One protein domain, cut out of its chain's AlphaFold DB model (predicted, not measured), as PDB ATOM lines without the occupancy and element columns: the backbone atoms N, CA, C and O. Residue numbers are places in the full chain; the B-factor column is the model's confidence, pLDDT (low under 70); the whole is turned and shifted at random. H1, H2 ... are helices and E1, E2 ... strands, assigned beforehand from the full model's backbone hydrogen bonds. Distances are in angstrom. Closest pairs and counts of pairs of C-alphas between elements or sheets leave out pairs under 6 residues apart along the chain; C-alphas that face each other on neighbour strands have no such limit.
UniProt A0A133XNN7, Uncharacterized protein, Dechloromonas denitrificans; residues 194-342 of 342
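What this domain is: This is residues 194 to 342 of the 342 residues of an uncharacterized protein of Dechloromonas denitrificans (UniProt A0A133XNN7). The long helix H2 runs through the middle of a helical body, with H1 and H5 side by side with it at shallow angles and H3 and H4 crossing it steeply near its two ends. A small hairpin of E1 and E2 lies beyond H5, and the long link of residues 236 to 263 loops out from the helices, its tip at Gly 254 far from the body. The printed part has 149 residues with five named helices and then two named strands, in the order H1 H2 H3 H4 H5 E1 E2; the two-strand sheet is antiparallel, and the class is mostly helix. The whole is compact by its radius of gyration of the C-alphas, 17.0 A, yet elongated in outline, spanning 60 by 39 by 25 A.

How they stand to each other: H1, residues 197 to 206, and H2, residues 214 to 235, form a helical hairpin; they touch at a shallow tilt of 5 degrees, opposite ways, the closest C-alphas being those of Val 200 and Ala 224, 4.9 A apart. H2 is the hub, touching four other helices. With its residues 229 to 233 alone it touches H3, residues 264 to 273, at a steep tilt of 69 degrees, only just short of about perpendicular; the closest C-alphas, of Lys 229 and Val 268, are 5.7 A apart. With residues 215 to 222 alone it touches H4, residues 282 to 294, only just about perpendicular at 71 degrees; the closest C-alphas, of Phe 222 and Arg 288, are 6.7 A apart. H3 and H4 are only just apart, at 8.2 A. H5, residues 301 to 322, touches H2 at a shallow tilt of 30 degrees, the same way, with the C-alphas of Ala 218 and Tyr 308 closest at 5.2 A. H5 also touches H4, where the C-alphas of Ser 284 and Leu 307 are closest at 5.7 A. E1, residues 328 to 330, and E2, residues 339 to 341, form an antiparallel hairpin; N 329 and O 340 are within hydrogen-bond range at 2.9 A, as are N 340 and O 329 at 2.9 A. H5 and E1 are near each other. In all five helices every O i to N i+4 pair is within hydrogen-bond range.

Where its parts are: H1 begins at C-alpha 197, (114.186, -10.096, -18.865). H2 is 31.5 A long, H4 17.8 A and H5 31.4 A, while H1 and H3 are 14.1 A each. E1 measures 7.0 A and E2 6.6 A, ending at C-alpha 341, (111.215, -25.894, -33.623).

The domain as a whole: The farthest C-alphas, of Gly 254 and Met 336, are 61.0 A apart. The printed part has no cut, and the link from H2 to H3 is long. The mean pLDDT of the printed part is 90.6; residues 250 to 259 and 335 to 338 are under 70.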
ATOM      1  N   VAL A 194     110.614  -3.577 -19.492       96.94
ATOM      2  CA  VAL A 194     109.177  -3.752 -19.204       96.94
ATOM      3  C   VAL A 194     108.881  -5.168 -18.704       96.94
ATOM      4  O   VAL A 194     108.090  -5.362 -17.784       96.94
ATOM      5  N   ARG A 195     109.567  -6.165 -19.270       97.69
ATOM      6  CA  ARG A 195     109.442  -7.587 -18.928       97.69
ATOM      7  C   ARG A 195     110.494  -8.088 -17.951       97.69
ATOM      8  O   ARG A 195     110.461  -9.264 -17.599       97.69
ATOM      9  N   LYS A 196     111.399  -7.210 -17.502       97.88
ATOM     10  CA  LYS A 196     112.491  -7.523 -16.564       97.88
ATOM     11  C   LYS A 196     113.291  -8.766 -16.985       97.88
ATOM     12  O   LYS A 196     113.687  -9.575 -16.151       97.88
ATOM     13  N   LEU A 197     113.545  -8.909 -18.288       98.50
ATOM     14  CA  LEU A 197     114.186 -10.096 -18.865       98.50
ATOM     15  C   LEU A 197     115.575 -10.408 -18.279       98.50
ATOM     16  O   LEU A 197     115.818 -11.585 -18.026       98.50
ATOM     17  N   PRO A 198     116.449  -9.422 -17.974       98.06
ATOM     18  CA  PRO A 198     117.701  -9.689 -17.261       98.06
ATOM     19  C   PRO A 198     117.511 -10.499 -15.973       98.06
ATOM     20  O   PRO A 198     118.251 -11.439 -15.712       98.06
ATOM     21  N   ILE A 199     116.475 -10.178 -15.192       97.56
ATOM     22  CA  ILE A 199     116.182 -10.849 -13.920       97.56
ATOM     23  C   ILE A 199     115.741 -12.296 -14.168       97.56
ATOM     24  O   ILE A 199     116.179 -13.211 -13.476       97.56
ATOM     25  N   VAL A 200     114.897 -12.517 -15.179       98.31
ATOM     26  CA  VAL A 200     114.445 -13.859 -15.577       98.31
ATOM     27  C   VAL A 200     115.632 -14.719 -16.009       98.31
ATOM     28  O   VAL A 200     115.774 -15.842 -15.535       98.31
ATOM     29  N   ILE A 201     116.505 -14.181 -16.866       97.94
ATOM     30  CA  ILE A 201     117.716 -14.867 -17.337       97.94
ATOM     31  C   ILE A 201     118.638 -15.193 -16.160       97.94
ATOM     32  O   ILE A 201     119.179 -16.297 -16.089       97.94
ATOM     33  N   ASP A 202     118.776 -14.274 -15.205       95.75
ATOM     34  CA  ASP A 202     119.590 -14.499 -14.017       95.75
ATOM     35  C   ASP A 202     119.040 -15.631 -13.142       95.75
ATOM     36  O   ASP A 202     119.796 -16.520 -12.760       95.75
ATOM     37  N   TYR A 203     117.727 -15.679 -12.886       97.31
ATOM     38  CA  TYR A 203     117.119 -16.788 -12.140       97.31
ATOM     39  C   TYR A 203     117.365 -18.145 -12.811       97.31
ATOM     40  O   TYR A 203     117.684 -19.117 -12.123       97.31
ATOM     41  N   LEU A 204     117.270 -18.205 -14.141       95.75
ATOM     42  CA  LEU A 204     117.543 -19.417 -14.917       95.75
ATOM     43  C   LEU A 204     119.016 -19.842 -14.842       95.75
ATOM     44  O   LEU A 204     119.299 -21.031 -14.701       95.75
ATOM     45  N   ALA A 205     119.951 -18.892 -14.900       93.56
ATOM     46  CA  ALA A 205     121.378 -19.169 -14.739       93.56
ATOM     47  C   ALA A 205     121.724 -19.596 -13.299       93.56
ATOM     48  O   ALA A 205     122.577 -20.464 -13.084       93.56
ATOM     49  N   GLN A 206     121.054 -19.014 -12.300       93.88
ATOM     50  CA  GLN A 206     121.259 -19.355 -10.894       93.88
ATOM     51  C   GLN A 206     120.679 -20.717 -10.525       93.88
ATOM     52  O   GLN A 206     121.278 -21.399  -9.702       93.88
ATOM     53  N   ALA A 207     119.584 -21.148 -11.158       94.31
ATOM     54  CA  ALA A 207     119.060 -22.509 -11.010       94.31
ATOM     55  C   ALA A 207     120.067 -23.578 -11.475       94.31
ATOM     56  O   ALA A 207     119.996 -24.742 -11.086       94.31
ATOM     57  N   GLU A 208     121.048 -23.187 -12.287       91.19
ATOM     58  CA  GLU A 208     122.073 -24.077 -12.818       91.19
ATOM     59  C   GLU A 208     123.398 -23.993 -12.056       91.19
ATOM     60  O   GLU A 208     124.441 -24.418 -12.558       91.19
ATOM     61  N   VAL A 209     123.380 -23.465 -10.826       88.69
ATOM     62  CA  VAL A 209     124.539 -23.517  -9.926       88.69
ATOM     63  C   VAL A 209     124.861 -24.975  -9.562       88.69
ATOM     64  O   VAL A 209     123.951 -25.738  -9.217       88.69
ATOM     65  N   PRO A 210     126.140 -25.402  -9.642       85.56
ATOM     66  CA  PRO A 210     126.553 -26.738  -9.231       85.56
ATOM     67  C   PRO A 210     126.145 -27.053  -7.798       85.56
ATOM     68  O   PRO A 210     126.106 -26.174  -6.939       85.56
ATOM     69  N   SER A 211     125.871 -28.330  -7.539       87.12
ATOM     70  CA  SER A 211     125.521 -28.838  -6.204       87.12
ATOM     71  C   SER A 211     124.251 -28.234  -5.593       87.12
ATOM     72  O   SER A 211     123.975 -28.443  -4.413       87.12
ATOM     73  N   GLN A 212     123.447 -27.517  -6.379       91.12
ATOM     74  CA  GLN A 212     122.158 -27.015  -5.932       91.12
ATOM     75  C   GLN A 212     121.116 -28.136  -5.924       91.12
ATOM     76  O   GLN A 212     120.954 -28.862  -6.909       91.12
ATOM     77  N   VAL A 213     120.400 -28.269  -4.806       93.94
ATOM     78  CA  VAL A 213     119.325 -29.258  -4.655       93.94
ATOM     79  C   VAL A 213     118.146 -28.929  -5.570       93.94
ATOM     80  O   VAL A 213     117.867 -27.757  -5.843       93.94
ATOM     81  N   ILE A 214     117.450 -29.965  -6.044       94.38
ATOM     82  CA  ILE A 214     116.412 -29.835  -7.074       94.38
ATOM     83  C   ILE A 214     115.268 -28.909  -6.645       94.38
ATOM     84  O   ILE A 214     114.727 -28.180  -7.469       94.38
ATOM     85  N   GLU A 215     114.946 -28.870  -5.354       94.31
ATOM     86  CA  GLU A 215     113.928 -27.992  -4.783       94.31
ATOM     87  C   GLU A 215     114.282 -26.516  -4.979       94.31
ATOM     88  O   GLU A 215     113.431 -25.725  -5.379       94.31
ATOM     89  N   VAL A 216     115.548 -26.140  -4.765       95.38
ATOM     90  CA  VAL A 216     115.996 -24.753  -4.950       95.38
ATOM     91  C   VAL A 216     116.009 -24.395  -6.434       95.38
ATOM     92  O   VAL A 216     115.559 -23.309  -6.798       95.38
ATOM     93  N   LYS A 217     116.446 -25.322  -7.299       95.69
ATOM     94  CA  LYS A 217     116.368 -25.137  -8.756       95.69
ATOM     95  C   LYS A 217     114.930 -24.886  -9.215       95.69
ATOM     96  O   LYS A 217     114.662 -23.919  -9.928       95.69
ATOM     97  N   ALA A 218     113.995 -25.712  -8.743       96.19
ATOM     98  CA  ALA A 218     112.575 -25.590  -9.042       96.19
ATOM     99  C   ALA A 218     111.997 -24.261  -8.543       96.19
ATOM    100  O   ALA A 218     111.308 -23.578  -9.296       96.19
ATOM    101  N   VAL A 219     112.317 -23.843  -7.313       96.88
ATOM    102  CA  VAL A 219     111.888 -22.541  -6.777       96.88
ATOM    103  C   VAL A 219     112.379 -21.389  -7.656       96.88
ATOM    104  O   VAL A 219     111.582 -20.516  -7.990       96.88
ATOM    105  N   LEU A 220     113.644 -21.391  -8.084       97.25
ATOM    106  CA  LEU A 220     114.188 -20.346  -8.960       97.25
ATOM    107  C   LEU A 220     113.480 -20.307 -10.324       97.25
ATOM    108  O   LEU A 220     113.107 -19.226 -10.783       97.25
ATOM    109  N   ALA A 221     113.204 -21.466 -10.929       97.06
ATOM    110  CA  ALA A 221     112.420 -21.541 -12.163       97.06
ATOM    111  C   ALA A 221     110.978 -21.031 -11.971       97.06
ATOM    112  O   ALA A 221     110.471 -20.263 -12.790       97.06
ATOM    113  N   PHE A 222     110.319 -21.371 -10.858       97.06
ATOM    114  CA  PHE A 222     108.984 -20.849 -10.548       97.06
ATOM    115  C   PHE A 222     108.979 -19.340 -10.305       97.06
ATOM    116  O   PHE A 222     108.046 -18.665 -10.736       97.06
ATOM    117  N   VAL A 223     110.009 -18.790  -9.660       97.56
ATOM    118  CA  VAL A 223     110.157 -17.339  -9.490       97.56
ATOM    119  C   VAL A 223     110.362 -16.654 -10.844       97.56
ATOM    120  O   VAL A 223     109.747 -15.616 -11.097       97.56
ATOM    121  N   ALA A 224     111.144 -17.249 -11.747       98.19
ATOM    122  CA  ALA A 224     111.307 -16.749 -13.111       98.19
ATOM    123  C   ALA A 224     109.963 -16.726 -13.868       98.19
ATOM    124  O   ALA A 224     109.594 -15.699 -14.445       98.19
ATOM    125  N   LEU A 225     109.179 -17.809 -13.789       97.81
ATOM    126  CA  LEU A 225     107.835 -17.878 -14.375       97.81
ATOM    127  C   LEU A 225     106.877 -16.843 -13.761       97.81
ATOM    128  O   LEU A 225     106.086 -16.221 -14.472       97.81
ATOM    129  N   GLU A 226     106.964 -16.616 -12.451       97.19
ATOM    130  CA  GLU A 226     106.165 -15.597 -11.771       97.19
ATOM    131  C   GLU A 226     106.527 -14.176 -12.187       97.19
ATOM    132  O   GLU A 226     105.635 -13.348 -12.391       97.19
ATOM    133  N   CYS A 227     107.817 -13.896 -12.371       97.94
ATOM    134  CA  CYS A 227     108.297 -12.625 -12.896       97.94
ATOM    135  C   CYS A 227     107.734 -12.370 -14.303       97.94
ATOM    136  O   CYS A 227     107.172 -11.301 -14.570       97.94
ATOM    137  N   LEU A 228     107.781 -13.379 -15.179       98.50
ATOM    138  CA  LEU A 228     107.205 -13.300 -16.521       98.50
ATOM    139  C   LEU A 228     105.694 -13.050 -16.479       98.50
ATOM    140  O   LEU A 228     105.214 -12.128 -17.140       98.50
ATOM    141  N   LYS A 229     104.950 -13.802 -15.663       97.75
ATOM    142  CA  LYS A 229     103.499 -13.631 -15.499       97.75
ATOM    143  C   LYS A 229     103.140 -12.250 -14.959       97.75
ATOM    144  O   LYS A 229     102.188 -11.622 -15.422       97.75
ATOM    145  N   HIS A 230     103.856 -11.790 -13.935       98.00
ATOM    146  CA  HIS A 230     103.605 -10.498 -13.311       98.00
ATOM    147  C   HIS A 230     103.834  -9.365 -14.311       98.00
ATOM    148  O   HIS A 230     102.950  -8.534 -14.506       98.00
ATOM    149  N   THR A 231     104.983  -9.367 -14.986       98.38
ATOM    150  CA  THR A 231     105.316  -8.333 -15.974       98.38
ATOM    151  C   THR A 231     104.389  -8.364 -17.189       98.38
ATOM    152  O   THR A 231     104.030  -7.302 -17.684       98.38
ATOM    153  N   PHE A 232     103.908  -9.541 -17.612       98.50
ATOM    154  CA  PHE A 232     102.849  -9.656 -18.623       98.50
ATOM    155  C   PHE A 232     101.568  -8.944 -18.202       98.50
ATOM    156  O   PHE A 232     101.012  -8.154 -18.961       98.50
ATOM    157  N   ALA A 233     101.087  -9.221 -16.992       97.94
ATOM    158  CA  ALA A 233      99.845  -8.637 -16.511       97.94
ATOM    159  C   ALA A 233      99.952  -7.107 -16.395       97.94
ATOM    160  O   ALA A 233      99.017  -6.404 -16.778       97.94
ATOM    161  N   VAL A 234     101.102  -6.599 -15.938       97.12
ATOM    162  CA  VAL A 234     101.393  -5.157 -15.892       97.12
ATOM    163  C   VAL A 234     101.431  -4.550 -17.298       97.12
ATOM    164  O   VAL A 234     100.762  -3.550 -17.536       97.12
ATOM    165  N   GLU A 235     102.142  -5.171 -18.243       96.44
ATOM    166  CA  GLU A 235     102.213  -4.724 -19.643       96.44
ATOM    167  C   GLU A 235     100.825  -4.665 -20.301       96.44
ATOM    168  O   GLU A 235     100.518  -3.732 -21.040       96.44
ATOM    169  N   LYS A 236      99.946  -5.630 -20.003       96.38
ATOM    170  CA  LYS A 236      98.557  -5.654 -20.491       96.38
ATOM    171  C   LYS A 236      97.617  -4.696 -19.751       96.38
ATOM    172  O   LYS A 236      96.418  -4.709 -20.023       96.38
ATOM    173  N   GLY A 237      98.122  -3.887 -18.819       95.62
ATOM    174  CA  GLY A 237      97.317  -2.934 -18.054       95.62
ATOM    175  C   GLY A 237      96.342  -3.595 -17.074       95.62
ATOM    176  O   GLY A 237      95.339  -2.987 -16.696       95.62
ATOM    177  N   ILE A 238      96.596  -4.839 -16.654       95.38
ATOM    178  CA  ILE A 238      95.744  -5.530 -15.683       95.38
ATOM    179  C   ILE A 238      95.981  -4.922 -14.300       95.38
ATOM    180  O   ILE A 238      97.083  -4.958 -13.751       95.38
ATOM    181  N   ARG A 239      94.913  -4.390 -13.704       93.75
ATOM    182  CA  ARG A 239      94.952  -3.690 -12.417       93.75
ATOM    183  C   ARG A 239      95.439  -4.611 -11.291       93.75
ATOM    184  O   ARG A 239      94.833  -5.655 -11.038       93.75
ATOM    185  N   TYR A 240      96.489  -4.199 -10.583       93.75
ATOM    186  CA  TYR A 240      97.031  -4.905  -9.418       93.75
ATOM    187  C   TYR A 240      96.618  -4.206  -8.121       93.75
ATOM    188  O   TYR A 240      97.010  -3.070  -7.871       93.75
ATOM    189  N   GLU A 241      95.826  -4.875  -7.281       91.19
ATOM    190  CA  GLU A 241      95.295  -4.291  -6.047       91.19
ATOM    191  C   GLU A 241      95.275  -5.272  -4.889       91.19
ATOM    192  O   GLU A 241      94.736  -6.383  -4.994       91.19
ATOM    193  N   LYS A 242      95.759  -4.803  -3.732       87.62
ATOM    194  CA  LYS A 242      95.774  -5.577  -2.482       87.62
ATOM    195  C   LYS A 242      96.431  -6.952  -2.682       87.62
ATOM    196  O   LYS A 242      95.897  -7.962  -2.235       87.62
ATOM    197  N   GLY A 243      97.551  -6.981  -3.407       89.56
ATOM    198  CA  GLY A 243      98.335  -8.196  -3.645       89.56
ATOM    199  C   GLY A 243      97.813  -9.126  -4.746       89.56
ATOM    200  O   GLY A 243      98.294 -10.249  -4.844       89.56
ATOM    201  N   ALA A 244      96.835  -8.712  -5.562       92.31
ATOM    202  CA  ALA A 244      96.284  -9.560  -6.623       92.31
ATOM    203  C   ALA A 244      95.878  -8.775  -7.878       92.31
ATOM    204  O   ALA A 244      95.427  -7.632  -7.794       92.31
ATOM    205  N   PHE A 245      95.974  -9.422  -9.041       94.75
ATOM    206  CA  PHE A 245      95.472  -8.896 -10.312       94.75
ATOM    207  C   PHE A 245      93.953  -9.077 -10.415       94.75
ATOM    208  O   PHE A 245      93.438 -10.161 -10.133       94.75
ATOM    209  N   ARG A 246      93.230  -8.027 -10.814       92.75
ATOM    210  CA  ARG A 246      91.758  -7.990 -10.835       92.75
ATOM    211  C   ARG A 246      91.199  -8.194 -12.238       92.75
ATOM    212  O   ARG A 246      91.690  -7.602 -13.197       92.75
ATOM    213  N   LYS A 247      90.136  -8.991 -12.339       91.75
ATOM    214  CA  LYS A 247      89.312  -9.102 -13.542       91.75
ATOM    215  C   LYS A 247      88.503  -7.813 -13.719       91.75
ATOM    216  O   LYS A 247      88.080  -7.227 -12.715       91.75
ATOM    217  N   PRO A 248      88.277  -7.354 -14.962       83.69
ATOM    218  CA  PRO A 248      87.389  -6.229 -15.213       83.69
ATOM    219  C   PRO A 248      85.984  -6.594 -14.730       83.69
ATOM    220  O   PRO A 248      85.343  -7.511 -15.235       83.69
ATOM    221  N   THR A 249      85.509  -5.896 -13.707       72.69
ATOM    222  CA  THR A 249      84.144  -6.043 -13.214       72.69
ATOM    223  C   THR A 249      83.203  -5.242 -14.098       72.69
ATOM    224  O   THR A 249      83.151  -4.020 -13.978       72.69
ATOM    225  N   TRP A 250      82.427  -5.914 -14.946       57.09
ATOM    226  CA  TRP A 250      81.208  -5.316 -15.482       57.09
ATOM    227  C   TRP A 250      80.115  -5.483 -14.429       57.09
ATOM    228  O   TRP A 250      79.510  -6.546 -14.304       57.09
ATOM    229  N   VAL A 251      79.927  -4.467 -13.588       56.19
ATOM    230  CA  VAL A 251      78.814  -4.441 -12.637       56.19
ATOM    231  C   VAL A 251      77.919  -3.269 -13.027       56.19
ATOM    232  O   VAL A 251      78.329  -2.121 -12.853       56.19
ATOM    233  N   PRO A 252      76.706  -3.528 -13.549       52.69
ATOM    234  CA  PRO A 252      75.649  -2.531 -13.586       52.69
ATOM    235  C   PRO A 252      75.415  -2.044 -12.156       52.69
ATOM    236  O   PRO A 252      75.221  -2.853 -11.249       52.69
ATOM    237  N   SER A 253      75.530  -0.731 -11.976       47.31
ATOM    238  CA  SER A 253      75.392   0.033 -10.733       47.31
ATOM    239  C   SER A 253      74.603  -0.666  -9.610       47.31
ATOM    240  O   SER A 253      73.435  -1.007  -9.785       47.31
ATOM    241  N   GLY A 254      75.223  -0.834  -8.431       52.59
ATOM    242  CA  GLY A 254      74.469  -0.989  -7.177       52.59
ATOM    243  C   GLY A 254      74.902  -2.075  -6.187       52.59
ATOM    244  O   GLY A 254      74.409  -2.072  -5.062       52.59
ATOM    245  N   LYS A 255      75.823  -2.992  -6.520       54.53
ATOM    246  CA  LYS A 255      76.326  -3.983  -5.543       54.53
ATOM    247  C   LYS A 255      77.852  -4.015  -5.505       54.53
ATOM    248  O   LYS A 255      78.489  -4.399  -6.481       54.53
ATOM    249  N   ASN A 256      78.424  -3.667  -4.347       51.25
ATOM    250  CA  ASN A 256      79.843  -3.827  -4.004       51.25
ATOM    251  C   ASN A 256      80.231  -5.319  -3.966       51.25
ATOM    252  O   ASN A 256      80.450  -5.898  -2.901       51.25
ATOM    253  N   LYS A 257      80.294  -5.979  -5.124       59.88
ATOM    254  CA  LYS A 257      80.895  -7.307  -5.232       59.88
ATOM    255  C   LYS A 257      82.405  -7.106  -5.362       59.88
ATOM    256  O   LYS A 257      82.847  -6.335  -6.211       59.88
ATOM    257  N   LYS A 258      83.197  -7.748  -4.493       61.84
ATOM    258  CA  LYS A 258      84.665  -7.763  -4.630       61.84
ATOM    259  C   LYS A 258      84.995  -8.183  -6.064       61.84
ATOM    260  O   LYS A 258      84.461  -9.188  -6.522       61.84
ATOM    261  N   SER A 259      85.832  -7.411  -6.755       67.69
ATOM    262  CA  SER A 259      86.279  -7.774  -8.096       67.69
ATOM    263  C   SER A 259      87.019  -9.105  -8.045       67.69
ATOM    264  O   SER A 259      87.956  -9.275  -7.248       67.69
ATOM    265  N   ASP A 260      86.562 -10.051  -8.868       87.56
ATOM    266  CA  ASP A 260      87.200 -11.356  -9.005       87.56
ATOM    267  C   ASP A 260      88.674 -11.171  -9.365       87.56
ATOM    268  O   ASP A 260      89.060 -10.246 -10.083       87.56
ATOM    269  N   THR A 261      89.523 -12.040  -8.832       92.12
ATOM    270  CA  THR A 261      90.958 -12.027  -9.114       92.12
ATOM    271  C   THR A 261      91.279 -12.990 -10.237       92.12
ATOM    272  O   THR A 261      90.694 -14.070 -10.305       92.12
ATOM    273  N   TYR A 262      92.256 -12.643 -11.069       94.69
ATOM    274  CA  TYR A 262      92.876 -13.650 -11.914       94.69
ATOM    275  C   TYR A 262      93.702 -14.613 -11.060       94.69
ATOM    276  O   TYR A 262      94.500 -14.197 -10.215       94.69
ATOM    277  N   THR A 263      93.525 -15.903 -11.305       93.00
ATOM    278  CA  THR A 263      94.378 -16.953 -10.754       93.00
ATOM    279  C   THR A 263      95.742 -16.961 -11.448       93.00
ATOM    280  O   THR A 263      95.930 -16.387 -12.524       93.00
ATOM    281  N   PHE A 264      96.714 -17.649 -10.843       92.12
ATOM    282  CA  PHE A 264      98.019 -17.873 -11.467       92.12
ATOM    283  C   PHE A 264      97.878 -18.536 -12.846       92.12
ATOM    284  O   PHE A 264      98.405 -18.018 -13.827       92.12
ATOM    285  N   LYS A 265      97.111 -19.634 -12.925       93.25
ATOM    286  CA  LYS A 265      96.926 -20.412 -14.158       93.25
ATOM    287  C   LYS A 265      96.275 -19.596 -15.271       93.25
ATOM    288  O   LYS A 265      96.721 -19.688 -16.405       93.25
ATOM    289  N   GLU A 266      95.279 -18.767 -14.953       94.69
ATOM    290  CA  GLU A 266      94.638 -17.896 -15.948       94.69
ATOM    291  C   GLU A 266      95.633 -16.899 -16.551       94.69
ATOM    292  O   GLU A 266      95.719 -16.787 -17.770       94.69
ATOM    293  N   LEU A 267      96.428 -16.209 -15.723       96.88
ATOM    294  CA  LEU A 267      97.402 -15.236 -16.232       96.88
ATOM    295  C   LEU A 267      98.537 -15.894 -17.007       96.88
ATOM    296  O   LEU A 267      98.955 -15.348 -18.024       96.88
ATOM    297  N   VAL A 268      99.038 -17.047 -16.550       97.00
ATOM    298  CA  VAL A 268     100.055 -17.782 -17.313       97.00
ATOM    299  C   VAL A 268      99.461 -18.289 -18.625       97.00
ATOM    300  O   VAL A 268     100.098 -18.131 -19.657       97.00
ATOM    301  N   GLY A 269      98.228 -18.797 -18.629       97.44
ATOM    302  CA  GLY A 269      97.535 -19.201 -19.854       97.44
ATOM    303  C   GLY A 269      97.383 -18.049 -20.852       97.44
ATOM    304  O   GLY A 269      97.713 -18.206 -22.023       97.44
ATOM    305  N   MET A 270      96.971 -16.864 -20.391       97.69
ATOM    306  CA  MET A 270      96.911 -15.656 -21.227       97.69
ATOM    307  C   MET A 270      98.293 -15.237 -21.748       97.69
ATOM    308  O   MET A 270      98.425 -14.835 -22.903       97.69
ATOM    309  N   MET A 271      99.323 -15.329 -20.901       98.38
ATOM    310  CA  MET A 271     100.702 -15.001 -21.259       98.38
ATOM    311  C   MET A 271     101.231 -15.938 -22.348       98.38
ATOM    312  O   MET A 271     101.710 -15.463 -23.374       98.38
ATOM    313  N   LEU A 272     101.098 -17.252 -22.159       98.31
ATOM    314  CA  LEU A 272     101.494 -18.264 -23.139       98.31
ATOM    315  C   LEU A 272     100.705 -18.110 -24.447       98.31
ATOM    316  O   LEU A 272     101.295 -18.088 -25.526       98.31
ATOM    317  N   GLY A 273      99.390 -17.888 -24.355       98.12
ATOM    318  CA  GLY A 273      98.537 -17.656 -25.520       98.12
ATOM    319  C   GLY A 273      98.963 -16.443 -26.351       98.12
ATOM    320  O   GLY A 273      98.837 -16.469 -27.570       98.12
ATOM    321  N   SER A 274      99.550 -15.410 -25.731       97.62
ATOM    322  CA  SER A 274     100.046 -14.228 -26.455       97.62
ATOM    323  C   SER A 274     101.239 -14.502 -27.381       97.62
ATOM    324  O   SER A 274     101.529 -13.682 -28.248       97.62
ATOM    325  N   VAL A 275     101.899 -15.653 -27.221       97.44
ATOM    326  CA  VAL A 275     102.984 -16.140 -28.089       97.44
ATOM    327  C   VAL A 275     102.633 -17.483 -28.747       97.44
ATOM    328  O   VAL A 275     103.523 -18.218 -29.165       97.44
ATOM    329  N   ASN A 276     101.336 -17.799 -28.853       97.06
ATOM    330  CA  ASN A 276     100.796 -19.030 -29.448       97.06
ATOM    331  C   ASN A 276     101.240 -20.332 -28.755       97.06
ATOM    332  O   ASN A 276     101.375 -21.367 -29.401       97.06
ATOM    333  N   MET A 277     101.444 -20.298 -27.437       96.69
ATOM    334  CA  MET A 277     101.722 -21.487 -26.628       96.69
ATOM    335  C   MET A 277     100.502 -21.907 -25.805       96.69
ATOM    336  O   MET A 277      99.711 -21.078 -25.354       96.69
ATOM    337  N   SER A 278     100.397 -23.209 -25.541       93.94
ATOM    338  CA  SER A 278      99.454 -23.796 -24.589       93.94
ATOM    339  C   SER A 278     100.161 -24.900 -23.813       93.94
ATOM    340  O   SER A 278     100.906 -25.683 -24.397       93.94
ATOM    341  N   HIS A 279      99.961 -24.954 -22.497       91.44
ATOM    342  CA  HIS A 279     100.606 -25.952 -21.650       91.44
ATOM    343  C   HIS A 279      99.748 -26.276 -20.424       91.44
ATOM    344  O   HIS A 279      99.131 -25.383 -19.837       91.44
ATOM    345  N   ASN A 280      99.725 -27.547 -20.012       90.81
ATOM    346  CA  ASN A 280      99.069 -27.952 -18.772       90.81
ATOM    347  C   ASN A 280     100.033 -27.766 -17.591       90.81
ATOM    348  O   ASN A 280     101.047 -28.445 -17.496       90.81
ATOM    349  N   LEU A 281      99.691 -26.861 -16.673       89.50
ATOM    350  CA  LEU A 281     100.538 -26.499 -15.532       89.50
ATOM    351  C   LEU A 281     100.084 -27.121 -14.213       89.50
ATOM    352  O   LEU A 281     100.567 -26.717 -13.159       89.50
ATOM    353  N   ASP A 282      99.142 -28.062 -14.223       93.12
ATOM    354  CA  ASP A 282      98.533 -28.573 -12.996       93.12
ATOM    355  C   ASP A 282      99.553 -29.229 -12.064       93.12
ATOM    356  O   ASP A 282      99.592 -28.913 -10.873       93.12
ATOM    357  N   ALA A 283     100.407 -30.099 -12.606       92.50
ATOM    358  CA  ALA A 283     101.419 -30.795 -11.822       92.50
ATOM    359  C   ALA A 283     102.507 -29.835 -11.313       92.50
ATOM    360  O   ALA A 283     102.786 -29.809 -10.115       92.50
ATOM    361  N   SER A 284     103.045 -28.978 -12.185       91.69
ATOM    362  CA  SER A 284     104.068 -27.993 -11.817       91.69
ATOM    363  C   SER A 284     103.544 -26.963 -10.814       91.69
ATOM    364  O   SER A 284     104.256 -26.561  -9.899       91.69
ATOM    365  N   TYR A 285     102.271 -26.572 -10.919       91.94
ATOM    366  CA  TYR A 285     101.623 -25.680  -9.960       91.94
ATOM    367  C   TYR A 285     101.460 -26.324  -8.576       91.94
ATOM    368  O   TYR A 285     101.675 -25.651  -7.566       91.94
ATOM    369  N   ARG A 286     101.112 -27.618  -8.508       93.44
ATOM    370  CA  ARG A 286     101.084 -28.354  -7.231       93.44
ATOM    371  C   ARG A 286     102.471 -28.403  -6.598       93.44
ATOM    372  O   ARG A 286     102.601 -28.007  -5.443       93.44
ATOM    373  N   LEU A 287     103.497 -28.762  -7.376       93.62
ATOM    374  CA  LEU A 287     104.884 -28.774  -6.909       93.62
ATOM    375  C   LEU A 287     105.316 -27.400  -6.377       93.62
ATOM    376  O   LEU A 287     105.838 -27.309  -5.268       93.62
ATOM    377  N   ARG A 288     105.049 -26.318  -7.121       94.06
ATOM    378  CA  ARG A 288     105.303 -24.939  -6.669       94.06
ATOM    379  C   ARG A 288     104.662 -24.677  -5.308       94.06
ATOM    380  O   ARG A 288     105.322 -24.154  -4.416       94.06
ATOM    381  N   ASN A 289     103.376 -24.987  -5.154       92.88
ATOM    382  CA  ASN A 289     102.658 -24.699  -3.915       92.88
ATOM    383  C   ASN A 289     103.228 -25.479  -2.725       92.88
ATOM    384  O   ASN A 289     103.403 -24.885  -1.664       92.88
ATOM    385  N   GLU A 290     103.561 -26.759  -2.901       93.19
ATOM    386  CA  GLU A 290     104.212 -27.561  -1.857       93.19
ATOM    387  C   GLU A 290     105.563 -26.963  -1.450       93.19
ATOM    388  O   GLU A 290     105.789 -26.685  -0.274       93.19
ATOM    389  N   LEU A 291     106.436 -26.666  -2.420       93.31
ATOM    390  CA  LEU A 291     107.761 -26.110  -2.135       93.31
ATOM    391  C   LEU A 291     107.687 -24.755  -1.417       93.31
ATOM    392  O   LEU A 291     108.449 -24.518  -0.485       93.31
ATOM    393  N   ILE A 292     106.762 -23.876  -1.815       90.50
ATOM    394  CA  ILE A 292     106.638 -22.531  -1.233       90.50
ATOM    395  C   ILE A 292     105.972 -22.548   0.150       90.50
ATOM    396  O   ILE A 292     106.366 -21.770   1.017       90.50
ATOM    397  N   HIS A 293     104.963 -23.394   0.371       90.25
ATOM    398  CA  HIS A 293     104.196 -23.387   1.624       90.25
ATOM    399  C   HIS A 293     104.700 -24.382   2.668       90.25
ATOM    400  O   HIS A 293     104.546 -24.130   3.861       90.25
ATOM    401  N   SER A 294     105.291 -25.493   2.238       88.31
ATOM    402  CA  SER A 294     105.757 -26.564   3.123       88.31
ATOM    403  C   SER A 294     107.281 -26.667   3.176       88.31
ATOM    404  O   SER A 294     107.804 -27.349   4.051       88.31
ATOM    405  N   GLY A 295     108.008 -26.000   2.272       85.00
ATOM    406  CA  GLY A 295     109.475 -26.049   2.197       85.00
ATOM    407  C   GLY A 295     110.032 -27.344   1.596       85.00
ATOM    408  O   GLY A 295     111.231 -27.441   1.354       85.00
ATOM    409  N   PHE A 296     109.176 -28.332   1.330       86.44
ATOM    410  CA  PHE A 296     109.512 -29.584   0.662       86.44
ATOM    411  C   PHE A 296     108.295 -30.100  -0.110       86.44
ATOM    412  O   PHE A 296     107.164 -29.689   0.144       86.44
ATOM    413  N   SER A 297     108.536 -31.009  -1.051       89.19
ATOM    414  CA  SER A 297     107.478 -31.694  -1.793       89.19
ATOM    415  C   SER A 297     107.476 -33.182  -1.474       89.19
ATOM    416  O   SER A 297     108.545 -33.774  -1.296       89.19
ATOM    417  N   SER A 298     106.269 -33.750  -1.413       88.62
ATOM    418  CA  SER A 298     106.027 -35.181  -1.174       88.62
ATOM    419  C   SER A 298     106.323 -36.059  -2.395       88.62
ATOM    420  O   SER A 298     106.415 -37.281  -2.280       88.62
ATOM    421  N   GLU A 299     106.506 -35.434  -3.559       92.38
ATOM    422  CA  GLU A 299     106.849 -36.094  -4.810       92.38
ATOM    423  C   GLU A 299     108.240 -36.745  -4.751       92.38
ATOM    424  O   GLU A 299     109.174 -36.246  -4.114       92.38
ATOM    425  N   SER A 300     108.406 -37.846  -5.488       94.25
ATOM    426  CA  SER A 300     109.710 -38.505  -5.618       94.25
ATOM    427  C   SER A 300     110.754 -37.577  -6.255       94.25
ATOM    428  O   SER A 300     110.427 -36.666  -7.017       94.25
ATOM    429  N   PHE A 301     112.043 -37.828  -5.997       93.69
ATOM    430  CA  PHE A 301     113.129 -37.046  -6.600       93.69
ATOM    431  C   PHE A 301     113.028 -36.971  -8.133       93.69
ATOM    432  O   PHE A 301     113.103 -35.876  -8.689       93.69
ATOM    433  N   ASN A 302     112.801 -38.109  -8.798       94.94
ATOM    434  CA  ASN A 302     112.681 -38.169 -10.257       94.94
ATOM    435  C   ASN A 302     111.501 -37.330 -10.750       94.94
ATOM    436  O   ASN A 302     111.668 -36.525 -11.660       94.94
ATOM    437  N   ARG A 303     110.345 -37.424 -10.082       94.75
ATOM    438  CA  ARG A 303     109.168 -36.647 -10.473       94.75
ATOM    439  C   ARG A 303     109.374 -35.141 -10.305       94.75
ATOM    440  O   ARG A 303     108.968 -34.361 -11.159       94.75
ATOM    441  N   ARG A 304     110.040 -34.714  -9.227       94.75
ATOM    442  CA  ARG A 304     110.384 -33.295  -9.011       94.75
ATOM    443  C   ARG A 304     111.359 -32.783 -10.062       94.75
ATOM    444  O   ARG A 304     111.228 -31.645 -10.504       94.75
ATOM    445  N   ARG A 305     112.310 -33.625 -10.470       94.81
ATOM    446  CA  ARG A 305     113.246 -33.314 -11.548       94.81
ATOM    447  C   ARG A 305     112.533 -33.144 -12.886       94.81
ATOM    448  O   ARG A 305     112.761 -32.128 -13.523       94.81
ATOM    449  N   GLU A 306     111.663 -34.074 -13.269       95.25
ATOM    450  CA  GLU A 306     110.857 -33.966 -14.496       95.25
ATOM    451  C   GLU A 306     110.060 -32.658 -14.520       95.25
ATOM    452  O   GLU A 306     110.171 -31.878 -15.456       95.25
ATOM    453  N   LEU A 307     109.333 -32.353 -13.440       95.44
ATOM    454  CA  LEU A 307     108.528 -31.131 -13.359       95.44
ATOM    455  C   LEU A 307     109.369 -29.849 -13.398       95.44
ATOM    456  O   LEU A 307     108.906 -28.830 -13.909       95.44
ATOM    457  N   TYR A 308     110.584 -29.874 -12.847       95.56
ATOM    458  CA  TYR A 308     111.541 -28.780 -12.999       95.56
ATOM    459  C   TYR A 308     111.972 -28.620 -14.459       95.56
ATOM    460  O   TYR A 308     111.942 -27.507 -14.980       95.56
ATOM    461  N   GLU A 309     112.353 -29.722 -15.105       94.94
ATOM    462  CA  GLU A 309     112.797 -29.743 -16.497       94.94
ATOM    463  C   GLU A 309     111.688 -29.235 -17.442       94.94
ATOM    464  O   GLU A 309     111.958 -28.358 -18.262       94.94
ATOM    465  N   ASP A 310     110.436 -29.658 -17.234       94.75
ATOM    466  CA  ASP A 310     109.256 -29.201 -17.986       94.75
ATOM    467  C   ASP A 310     109.027 -27.685 -17.853       94.75
ATOM    468  O   ASP A 310     108.758 -26.982 -18.830       94.75
ATOM    469  N   VAL A 311     109.138 -27.147 -16.633       96.12
ATOM    470  CA  VAL A 311     108.983 -25.701 -16.388       96.12
ATOM    471  C   VAL A 311     110.128 -24.919 -17.023       96.12
ATOM    472  O   VAL A 311     109.906 -23.828 -17.550       96.12
ATOM    473  N   TYR A 312     111.346 -25.460 -16.989       95.81
ATOM    474  CA  TYR A 312     112.497 -24.841 -17.633       95.81
ATOM    475  C   TYR A 312     112.299 -24.763 -19.151       95.81
ATOM    476  O   TYR A 312     112.517 -23.702 -19.743       95.81
ATOM    477  N   ASP A 313     111.829 -25.851 -19.764       95.62
ATOM    478  CA  ASP A 313     111.513 -25.907 -21.191       95.62
ATOM    479  C   ASP A 313     110.404 -24.940 -21.581       95.62
ATOM    480  O   ASP A 313     110.562 -24.178 -22.537       95.62
ATOM    481  N   LEU A 314     109.338 -24.869 -20.782       97.12
ATOM    482  CA  LEU A 314     108.270 -23.896 -20.970       97.12
ATOM    483  C   LEU A 314     108.800 -22.456 -20.988       97.12
ATOM    484  O   LEU A 314     108.436 -21.673 -21.864       97.12
ATOM    485  N   ILE A 315     109.640 -22.088 -20.014       97.94
ATOM    486  CA  ILE A 315     110.197 -20.732 -19.922       97.94
ATOM    487  C   ILE A 315     111.128 -20.459 -21.105       97.94
ATOM    488  O   ILE A 315     111.068 -19.377 -21.691       97.94
ATOM    489  N   ARG A 316     111.977 -21.426 -21.471       96.50
ATOM    490  CA  ARG A 316     112.907 -21.330 -22.602       96.50
ATOM    491  C   ARG A 316     112.163 -21.098 -23.912       96.50
ATOM    492  O   ARG A 316     112.477 -20.139 -24.615       96.50
ATOM    493  N   GLU A 317     111.167 -21.925 -24.215       97.62
ATOM    494  CA  GLU A 317     110.353 -21.780 -25.421       97.62
ATOM    495  C   GLU A 317     109.597 -20.447 -25.416       97.62
ATOM    496  O   GLU A 317     109.649 -19.706 -26.400       97.62
ATOM    497  N   TYR A 318     108.970 -20.088 -24.290       98.50
ATOM    498  CA  TYR A 318     108.266 -18.815 -24.155       98.50
ATOM    499  C   TYR A 318     109.186 -17.623 -24.428       98.50
ATOM    500  O   TYR A 318     108.811 -16.725 -25.180       98.50
ATOM    501  N   MET A 319     110.395 -17.613 -23.861       98.50
ATOM    502  CA  MET A 319     111.382 -16.554 -24.080       98.50
ATOM    503  C   MET A 319     111.797 -16.460 -25.551       98.50
ATOM    504  O   MET A 319     111.830 -15.362 -26.102       98.50
ATOM    505  N   LEU A 320     112.062 -17.590 -26.212       98.44
ATOM    506  CA  LEU A 320     112.421 -17.610 -27.631       98.44
ATOM    507  C   LEU A 320     111.284 -17.082 -28.520       98.44
ATOM    508  O   LEU A 320     111.527 -16.215 -29.362       98.44
ATOM    509  N   ARG A 321     110.041 -17.534 -28.295       98.44
ATOM    510  CA  ARG A 321     108.863 -17.056 -29.040       98.44
ATOM    511  C   ARG A 321     108.573 -15.580 -28.770       98.44
ATOM    512  O   ARG A 321     108.316 -14.829 -29.708       98.44
ATOM    513  N   LEU A 322     108.660 -15.142 -27.512       98.38
ATOM    514  CA  LEU A 322     108.475 -13.742 -27.108       98.38
ATOM    515  C   LEU A 322     109.472 -12.814 -27.811       98.38
ATOM    516  O   LEU A 322     109.110 -11.705 -28.209       98.38
ATOM    517  N   LEU A 323     110.718 -13.269 -27.953       98.50
ATOM    518  CA  LEU A 323     111.795 -12.538 -28.609       98.50
ATOM    519  C   LEU A 323     111.782 -12.667 -30.140       98.50
ATOM    520  O   LEU A 323     112.571 -12.002 -30.802       98.50
ATOM    521  N   GLY A 324     110.880 -13.474 -30.706       97.75
ATOM    522  CA  GLY A 324     110.727 -13.637 -32.151       97.75
ATOM    523  C   GLY A 324     111.800 -14.504 -32.813       97.75
ATOM    524  O   GLY A 324     111.966 -14.413 -34.028       97.75
ATOM    525  N   TYR A 325     112.513 -15.336 -32.047       98.06
ATOM    526  CA  TYR A 325     113.457 -16.298 -32.614       98.06
ATOM    527  C   TYR A 325     112.730 -17.304 -33.507       98.06
ATOM    528  O   TYR A 325     111.679 -17.817 -33.127       98.06
ATOM    529  N   ARG A 326     113.315 -17.623 -34.664       96.06
ATOM    530  CA  ARG A 326     112.849 -18.691 -35.553       96.06
ATOM    531  C   ARG A 326     113.959 -19.706 -35.755       96.06
ATOM    532  O   ARG A 326     115.077 -19.355 -36.143       96.06
ATOM    533  N   GLY A 327     113.639 -20.972 -35.519       93.75
ATOM    534  CA  GLY A 327     114.574 -22.073 -35.697       93.75
ATOM    535  C   GLY A 327     114.498 -23.106 -34.585       93.75
ATOM    536  O   GLY A 327     113.580 -23.128 -33.767       93.75
ATOM    537  N   ARG A 328     115.495 -23.987 -34.582       93.81
ATOM    538  CA  ARG A 328     115.567 -25.114 -33.656       93.81
ATOM    539  C   ARG A 328     116.303 -24.752 -32.380       93.81
ATOM    540  O   ARG A 328     117.379 -24.159 -32.458       93.81
ATOM    541  N   PHE A 329     115.799 -25.211 -31.242       93.81
ATOM    542  CA  PHE A 329     116.431 -25.068 -29.933       93.81
ATOM    543  C   PHE A 329     116.467 -26.403 -29.184       93.81
ATOM    544  O   PHE A 329     115.669 -27.294 -29.460       93.81
ATOM    545  N   ALA A 330     117.420 -26.560 -28.272       92.12
ATOM    546  CA  ALA A 330     117.571 -27.762 -27.464       92.12
ATOM    547  C   ALA A 330     116.612 -27.737 -26.269       92.12
ATOM    548  O   ALA A 330     116.512 -26.727 -25.560       92.12
ATOM    549  N   LEU A 331     115.956 -28.868 -26.016       90.88
ATOM    550  CA  LEU A 331     115.167 -29.069 -24.806       90.88
ATOM    551  C   LEU A 331     116.094 -29.328 -23.612       90.88
ATOM    552  O   LEU A 331     117.074 -30.067 -23.686       90.88
ATOM    553  N   TYR A 332     115.785 -28.700 -22.489       88.50
ATOM    554  CA  TYR A 332     116.417 -28.907 -21.201       88.50
ATOM    555  C   TYR A 332     116.112 -30.307 -20.654       88.50
ATOM    556  O   TYR A 332     117.020 -30.946 -20.115       88.50
ATOM    557  N   SER A 333     114.879 -30.799 -20.814       88.12
ATOM    558  CA  SER A 333     114.472 -32.165 -20.440       88.12
ATOM    559  C   SER A 333     115.174 -33.251 -21.261       88.12
ATOM    560  O   SER A 333     115.431 -34.342 -20.749       88.12
ATOM    561  N   ASN A 334     115.578 -32.946 -22.502       82.69
ATOM    562  CA  ASN A 334     116.285 -33.886 -23.370       82.69
ATOM    563  C   ASN A 334     117.666 -33.372 -23.824       82.69
ATOM    564  O   ASN A 334     117.831 -32.895 -24.949       82.69
ATOM    565  N   PRO A 335     118.712 -33.537 -22.994       63.47
ATOM    566  CA  PRO A 335     120.062 -33.088 -23.329       63.47
ATOM    567  C   PRO A 335     120.757 -33.918 -24.425       63.47
ATOM    568  O   PRO A 335     121.864 -33.559 -24.818       63.47
ATOM    569  N   MET A 336     120.167 -35.033 -24.881       60.91
ATOM    570  CA  MET A 336     120.810 -36.020 -25.762       60.91
ATOM    571  C   MET A 336     120.498 -35.844 -27.258       60.91
ATOM    572  O   MET A 336     121.027 -36.612 -28.058       60.91
ATOM    573  N   GLY A 337     119.712 -34.841 -27.671       58.59
ATOM    574  CA  GLY A 337     119.660 -34.463 -29.092       58.59
ATOM    575  C   GLY A 337     118.318 -34.016 -29.658       58.59
ATOM    576  O   GLY A 337     118.301 -33.556 -30.800       58.59
ATOM    577  N   ASP A 338     117.220 -34.090 -28.905       67.06
ATOM    578  CA  ASP A 338     115.953 -33.586 -29.429       67.06
ATOM    579  C   ASP A 338     115.952 -32.060 -29.436       67.06
ATOM    580  O   ASP A 338     116.171 -31.382 -28.425       67.06
ATOM    581  N   THR A 339     115.695 -31.518 -30.619       80.81
ATOM    582  CA  THR A 339     115.466 -30.096 -30.808       80.81
ATOM    583  C   THR A 339     113.999 -29.849 -31.089       80.81
ATOM    584  O   THR A 339     113.433 -30.496 -31.968       80.81
ATOM    585  N   ALA A 340     113.411 -28.875 -30.410       83.38
ATOM    586  CA  ALA A 340     112.112 -28.333 -30.777       83.38
ATOM    587  C   ALA A 340     112.283 -27.201 -31.801       83.38
ATOM    588  O   ALA A 340     113.358 -26.606 -31.906       83.38
ATOM    589  N   GLU A 341     111.237 -26.917 -32.572       89.19
ATOM    590  CA  GLU A 341     111.215 -25.894 -33.623       89.19
ATOM    591  C   GLU A 341     110.143 -24.845 -33.306       89.19
ATOM    592  O   GLU A 341     109.061 -25.187 -32.819       89.19
ATOM    593  N   ILE A 342     110.473 -23.568 -33.524       87.31
ATOM    594  CA  ILE A 342     109.609 -22.418 -33.212       87.31
ATOM    595  C   ILE A 342     108.973 -21.815 -34.448       87.31
ATOM    596  O   ILE A 342     109.731 -21.516 -35.403       87.31
TER     597      ILE A 342